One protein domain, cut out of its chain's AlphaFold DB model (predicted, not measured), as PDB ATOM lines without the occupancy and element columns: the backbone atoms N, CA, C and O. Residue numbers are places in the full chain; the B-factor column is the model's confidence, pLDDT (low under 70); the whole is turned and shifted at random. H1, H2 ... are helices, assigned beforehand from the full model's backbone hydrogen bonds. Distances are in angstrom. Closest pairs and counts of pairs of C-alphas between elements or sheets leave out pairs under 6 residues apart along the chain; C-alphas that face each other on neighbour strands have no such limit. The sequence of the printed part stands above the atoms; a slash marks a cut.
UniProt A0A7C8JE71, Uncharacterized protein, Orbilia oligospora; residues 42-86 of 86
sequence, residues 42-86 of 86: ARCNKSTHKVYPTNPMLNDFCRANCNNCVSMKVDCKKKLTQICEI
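Overview. This is residues 42 to 86 of the 86 residues of an uncharacterized protein of Orbilia oligospora (UniProt A0A7C8JE71). A looping stretch with no named element, residues 42 to 55, leads into a helical hairpin of unequal arms: the long helix H1, then the short H2 folded back beside it. A short antiparallel pairing ties residues 48 to 49 to residues 84 to 85, just after H2. The 45 printed residues hold two named helices, H1 then H2, and no named strand; the class is all helix. The whole is compact, with a radius of gyration of the C-alphas of 9.5 A, and elongated, spanning 28 by 17 by 14 A.

Arrangement. H1, residues 56 to 72, touches H2, residues 77 to 83, with residues 62 to 66 alone; the closest C-alphas, of Cys 66 and Leu 80, are 7.2 A apart. This hairpin has a shallow tilt of 3 degrees, opposite ways. Every O i to N i+4 pair is within hydrogen-bond range in H1, but 1 of 3 in H2, where 3 of 4 O i to N i+3 pairs are.

Along the chain. H1 begins at C-alpha 56 (-31.548, -13.735, -27.115) and measures 23.9 A. H2 measures 10.4 A and ends at C-alpha 83 (-24.515, -25.764, -30.453).

Size, cuts and confidence. The C-alphas farthest apart, of Thr 54 and Lys 73, are 28.2 A apart. The link from H1 to H2 is tight. The printed part has no cut, and no printed residue is under 70 in pLDDT.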
ATOM      1  N   ALA A  42     -42.680 -26.584 -33.452       88.62
ATOM      2  CA  ALA A  42     -43.046 -26.289 -32.068       88.62
ATOM      3  C   ALA A  42     -41.847 -26.449 -31.124       88.62
ATOM      4  O   ALA A  42     -41.672 -25.664 -30.188       88.62
ATOM      5  N   ARG A  43     -40.996 -27.437 -31.397       86.00
ATOM      6  CA  ARG A  43     -39.753 -27.679 -30.678       86.00
ATOM      7  C   ARG A  43     -38.638 -26.728 -31.115       86.00
ATOM      8  O   ARG A  43     -37.957 -26.170 -30.258       86.00
ATOM      9  N   CYS A  44     -38.542 -26.420 -32.409       89.81
ATOM     10  CA  CYS A  44     -37.637 -25.384 -32.912       89.81
ATOM     11  C   CYS A  44     -37.881 -24.010 -32.272       89.81
ATOM     12  O   CYS A  44     -36.944 -23.261 -32.038       89.81
ATOM     13  N   ASN A  45     -39.122 -23.661 -31.933       92.12
ATOM     14  CA  ASN A  45     -39.418 -22.383 -31.277       92.12
ATOM     15  C   ASN A  45     -38.951 -22.316 -29.816       92.12
ATOM     16  O   ASN A  45     -38.856 -21.228 -29.248       92.12
ATOM     17  N   LYS A  46     -38.630 -23.462 -29.214       92.00
ATOM     18  CA  LYS A  46     -38.084 -23.566 -27.858       92.00
ATOM     19  C   LYS A  46     -36.563 -23.709 -27.848       92.00
ATOM     20  O   LYS A  46     -35.990 -23.818 -26.770       92.00
ATOM     21  N   SER A  47     -35.917 -23.694 -29.017       91.25
ATOM     22  CA  SER A  47     -34.475 -23.887 -29.111       91.25
ATOM     23  C   SER A  47     -33.696 -22.769 -28.429       91.25
ATOM     24  O   SER A  47     -33.981 -21.585 -28.633       91.25
ATOM     25  N   THR A  48     -32.667 -23.148 -27.682       94.81
ATOM     26  CA  THR A  48     -31.745 -22.226 -27.013       94.81
ATOM     27  C   THR A  48     -30.300 -22.587 -27.324       94.81
ATOM     28  O   THR A  48     -29.994 -23.679 -27.799       94.81
ATOM     29  N   HIS A  49     -29.381 -21.658 -27.089       95.44
ATOM     30  CA  HIS A  49     -27.954 -21.925 -27.210       95.44
ATOM     31  C   HIS A  49     -27.428 -22.630 -25.953       95.44
ATOM     32  O   HIS A  49     -27.595 -22.114 -24.851       95.44
ATOM     33  N   LYS A  50     -26.714 -23.755 -26.100       94.19
ATOM     34  CA  LYS A  50     -26.266 -24.578 -24.956       94.19
ATOM     35  C   LYS A  50     -25.373 -23.837 -23.961       94.19
ATOM     36  O   LYS A  50     -25.488 -24.027 -22.759       94.19
ATOM     37  N   VAL A  51     -24.455 -23.012 -24.465       94.00
ATOM     38  CA  VAL A  51     -23.459 -22.309 -23.627       94.00
ATOM     39  C   VAL A  51     -24.013 -21.000 -23.060       94.00
ATOM     40  O   VAL A  51     -23.587 -20.541 -22.008       94.00
ATOM     41  N   TYR A  52     -24.976 -20.392 -23.755       91.81
ATOM     42  CA  TYR A  52     -25.461 -19.041 -23.462       91.81
ATOM     43  C   TYR A  52     -26.989 -18.981 -23.610       91.81
ATOM     44  O   TYR A  52     -27.493 -18.239 -24.454       91.81
ATOM     45  N   PRO A  53     -27.742 -19.758 -22.812       89.94
ATOM     46  CA  PRO A  53     -29.186 -19.924 -22.989       89.94
ATOM     47  C   PRO A  53     -29.984 -18.653 -22.680       89.94
ATOM     48  O   PRO A  53     -31.154 -18.555 -23.038       89.94
ATOM     49  N   THR A  54     -29.377 -17.663 -22.026       93.50
ATOM     50  CA  THR A  54     -29.991 -16.359 -21.742       93.50
ATOM     51  C   THR A  54     -29.720 -15.322 -22.832       93.50
ATOM     52  O   THR A  54     -30.312 -14.246 -22.793       93.50
ATOM     53  N   ASN A  55     -28.852 -15.614 -23.811       93.56
ATOM     54  CA  ASN A  55     -28.544 -14.678 -24.888       93.56
ATOM     55  C   ASN A  55     -29.626 -14.758 -25.984       93.56
ATOM     56  O   ASN A  55     -29.715 -15.772 -26.685       93.56
ATOM     57  N   PRO A  56     -30.429 -13.699 -26.181       93.25
ATOM     58  CA  PRO A  56     -31.548 -13.735 -27.115       93.25
ATOM     59  C   PRO A  56     -31.100 -13.930 -28.569       93.25
ATOM     60  O   PRO A  56     -31.738 -14.695 -29.285       93.25
ATOM     61  N   MET A  57     -29.972 -13.340 -28.988       94.62
ATOM     62  CA  MET A  57     -29.484 -13.454 -30.369       94.62
ATOM     63  C   MET A  57     -29.056 -14.881 -30.717       94.62
ATOM     64  O   MET A  57     -29.333 -15.371 -31.810       94.62
ATOM     65  N   LEU A  58     -28.387 -15.566 -29.786       94.00
ATOM     66  CA  LEU A  58     -27.952 -16.949 -29.999       94.00
ATOM     67  C   LEU A  58     -29.135 -17.923 -29.957       94.00
ATOM     68  O   LEU A  58     -29.166 -18.897 -30.709       94.00
ATOM     69  N   ASN A  59     -30.141 -17.632 -29.134       93.38
ATOM     70  CA  ASN A  59     -31.391 -18.383 -29.137       93.38
ATOM     71  C   ASN A  59     -32.161 -18.187 -30.451       93.38
ATOM     72  O   ASN A  59     -32.637 -19.164 -31.021       93.38
ATOM     73  N   ASP A  60     -32.236 -16.961 -30.978       95.12
ATOM     74  CA  ASP A  60     -32.848 -16.688 -32.286       95.12
ATOM     75  C   ASP A  60     -32.117 -17.391 -33.424       95.12
ATOM     76  O   ASP A  60     -32.760 -17.978 -34.294       95.12
ATOM     77  N   PHE A  61     -30.782 -17.423 -33.382       94.56
ATOM     78  CA  PHE A  61     -29.990 -18.231 -34.304       94.56
ATOM     79  C   PHE A  61     -30.415 -19.707 -34.251       94.56
ATOM     80  O   PHE A  61     -30.693 -20.304 -35.293       94.56
ATOM     81  N   CYS A  62     -30.525 -20.292 -33.057       93.69
ATOM     82  CA  CYS A  62     -30.943 -21.683 -32.892       93.69
ATOM     83  C   CYS A  62     -32.367 -21.937 -33.407       93.69
ATOM     84  O   CYS A  62     -32.581 -22.882 -34.170       93.69
ATOM     85  N   ARG A  63     -33.323 -21.064 -33.065       94.94
ATOM     86  CA  ARG A  63     -34.713 -21.150 -33.535       94.94
ATOM     87  C   ARG A  63     -34.807 -21.056 -35.055       94.94
ATOM     88  O   ARG A  63     -35.467 -21.883 -35.682       94.94
ATOM     89  N   ALA A  64     -34.160 -20.059 -35.657       94.38
ATOM     90  CA  ALA A  64     -34.250 -19.793 -37.090       94.38
ATOM     91  C   ALA A  64     -33.648 -20.933 -37.915       94.38
ATOM     92  O   ALA A  64     -34.286 -21.425 -38.846       94.38
ATOM     93  N   ASN A  65     -32.454 -21.402 -37.544       93.00
ATOM     94  CA  ASN A  65     -31.800 -22.499 -38.253       93.00
ATOM     95  C   ASN A  65     -32.561 -23.816 -38.080       93.00
ATOM     96  O   ASN A  65     -32.715 -24.553 -39.048       93.00
ATOM     97  N   CYS A  66     -33.107 -24.090 -36.891       91.38
ATOM     98  CA  CYS A  66     -33.937 -25.274 -36.680       91.38
ATOM     99  C   CYS A  66     -35.180 -25.243 -37.577       91.38
ATOM    100  O   CYS A  66     -35.427 -26.180 -38.335       91.38
ATOM    101  N   ASN A  67     -35.925 -24.134 -37.550       91.75
ATOM    102  CA  ASN A  67     -37.127 -23.959 -38.364       91.75
ATOM    103  C   ASN A  67     -36.827 -24.042 -39.865       91.75
ATOM    104  O   ASN A  67     -37.619 -24.611 -40.620       91.75
ATOM    105  N   ASN A  68     -35.685 -23.512 -40.304       91.00
ATOM    106  CA  ASN A  68     -35.235 -23.631 -41.684       91.00
ATOM    107  C   ASN A  68     -34.990 -25.102 -42.055       91.00
ATOM    108  O   ASN A  68     -35.514 -25.568 -43.065       91.00
ATOM    109  N   CYS A  69     -34.311 -25.865 -41.195       87.19
ATOM    110  CA  CYS A  69     -34.035 -27.270 -41.470       87.19
ATOM    111  C   CYS A  69     -35.290 -28.142 -41.530       87.19
ATOM    112  O   CYS A  69     -35.394 -28.994 -42.414       87.19
ATOM    113  N   VAL A  70     -36.267 -27.879 -40.657       87.06
ATOM    114  CA  VAL A  70     -37.587 -28.525 -40.712       87.06
ATOM    115  C   VAL A  70     -38.329 -28.140 -41.999       87.06
ATOM    116  O   VAL A  70     -38.834 -29.018 -42.697       87.06
ATOM    117  N   SER A  71     -38.334 -26.854 -42.371       87.00
ATOM    118  CA  SER A  71     -39.026 -26.361 -43.576       87.00
ATOM    119  C   SER A  71     -38.440 -26.937 -44.865       87.00
ATOM    120  O   SER A  71     -39.168 -27.381 -45.750       87.00
ATOM    121  N   MET A  72     -37.111 -26.927 -44.972       81.81
ATOM    122  CA  MET A  72     -36.377 -27.382 -46.152       81.81
ATOM    123  C   MET A  72     -36.159 -28.897 -46.168       81.81
ATOM    124  O   MET A  72     -35.619 -29.415 -47.143       81.81
ATOM    125  N   LYS A  73     -36.581 -29.613 -45.113       79.94
ATOM    126  CA  LYS A  73     -36.406 -31.067 -44.956       79.94
ATOM    127  C   LYS A  73     -34.941 -31.493 -45.122       79.94
ATOM    128  O   LYS A  73     -34.642 -32.521 -45.728       79.94
ATOM    129  N   VAL A  74     -34.026 -30.678 -44.598       79.25
ATOM    130  CA  VAL A  74     -32.579 -30.927 -44.639       79.25
ATOM    131  C   VAL A  74     -32.099 -31.530 -43.326       79.25
ATOM    132  O   VAL A  74     -32.493 -31.107 -42.237       79.25
ATOM    133  N   ASP A  75     -31.190 -32.500 -43.422       78.56
ATOM    134  CA  ASP A  75     -30.546 -33.082 -42.248       78.56
ATOM    135  C   ASP A  75     -29.459 -32.139 -41.720       78.56
ATOM    136  O   ASP A  75     -28.292 -32.192 -42.112       78.56
ATOM    137  N   CYS A  76     -29.862 -31.233 -40.830       82.38
ATOM    138  CA  CYS A  76     -28.934 -30.390 -40.084       82.38
ATOM    139  C   CYS A  76     -28.893 -30.735 -38.584       82.38
ATOM    140  O   CYS A  76     -28.175 -30.080 -37.823       82.38
ATOM    141  N   LYS A  77     -29.601 -31.801 -38.162       81.12
ATOM    142  CA  LYS A  77     -29.819 -32.188 -36.753       81.12
ATOM    143  C   LYS A  77     -28.499 -32.323 -36.033       81.12
ATOM    144  O   LYS A  77     -28.256 -31.619 -35.062       81.12
ATOM    145  N   LYS A  78     -27.598 -33.136 -36.585       83.50
ATOM    146  CA  LYS A  78     -26.299 -33.435 -35.972       83.50
ATOM    147  C   LYS A  78     -25.459 -32.185 -35.701       83.50
ATOM    148  O   LYS A  78     -24.824 -32.109 -34.655       83.50
ATOM    149  N   LYS A  79     -25.439 -31.221 -36.628       86.19
ATOM    150  CA  LYS A  79     -24.670 -29.974 -36.478       86.19
ATOM    151  C   LYS A  79     -25.368 -29.013 -35.524       86.19
ATOM    152  O   LYS A  79     -24.727 -28.465 -34.634       86.19
ATOM    153  N   LEU A  80     -26.681 -28.839 -35.670       88.50
ATOM    154  CA  LEU A  80     -27.425 -27.882 -34.862       88.50
ATOM    155  C   LEU A  80     -27.482 -28.314 -33.393       88.50
ATOM    156  O   LEU A  80     -27.222 -27.496 -32.520       88.50
ATOM    157  N   THR A  81     -27.677 -29.605 -33.107       89.00
ATOM    158  CA  THR A  81     -27.694 -30.134 -31.734       89.00
ATOM    159  C   THR A  81     -26.335 -30.096 -31.034       89.00
ATOM    160  O   THR A  81     -26.263 -30.438 -29.858       89.00
ATOM    161  N   GLN A  82     -25.232 -29.744 -31.706       90.94
ATOM    162  CA  GLN A  82     -23.944 -29.520 -31.031       90.94
ATOM    163  C   GLN A  82     -23.909 -28.169 -30.314       90.94
ATOM    164  O   GLN A  82     -23.309 -28.065 -29.248       90.94
ATOM    165  N   ILE A  83     -24.578 -27.167 -30.882       92.88
ATOM    166  CA  ILE A  83     -24.515 -25.764 -30.453       92.88
ATOM    167  C   ILE A  83     -25.820 -25.361 -29.755       92.88
ATOM    168  O   ILE A  83     -25.818 -24.640 -28.757       92.88
ATOM    169  N   CYS A  84     -26.935 -25.879 -30.260       91.31
ATOM    170  CA  CYS A  84     -28.282 -25.588 -29.814       91.31
ATOM    171  C   CYS A  84     -28.858 -26.758 -29.017       91.31
ATOM    172  O   CYS A  84     -28.644 -27.930 -29.337       91.31
ATOM    173  N   GLU A  85     -29.604 -26.428 -27.977       90.94
ATOM    174  CA  GLU A  85     -30.509 -27.331 -27.294       90.94
ATOM    175  C   GLU A  85     -31.870 -27.211 -27.970       90.94
ATOM    176  O   GLU A  85     -32.417 -26.113 -28.073       90.94
ATOM    177  N   ILE A  86     -32.354 -28.318 -28.534       85.12
ATOM    178  CA  ILE A  86     -33.562 -28.348 -29.359       85.12
ATOM    179  C   ILE A  86     -34.500 -29.424 -28.863       85.12
ATOM    180  O   ILE A  86     -34.092 -30.607 -28.783       85.12
TER     181      ILE A  86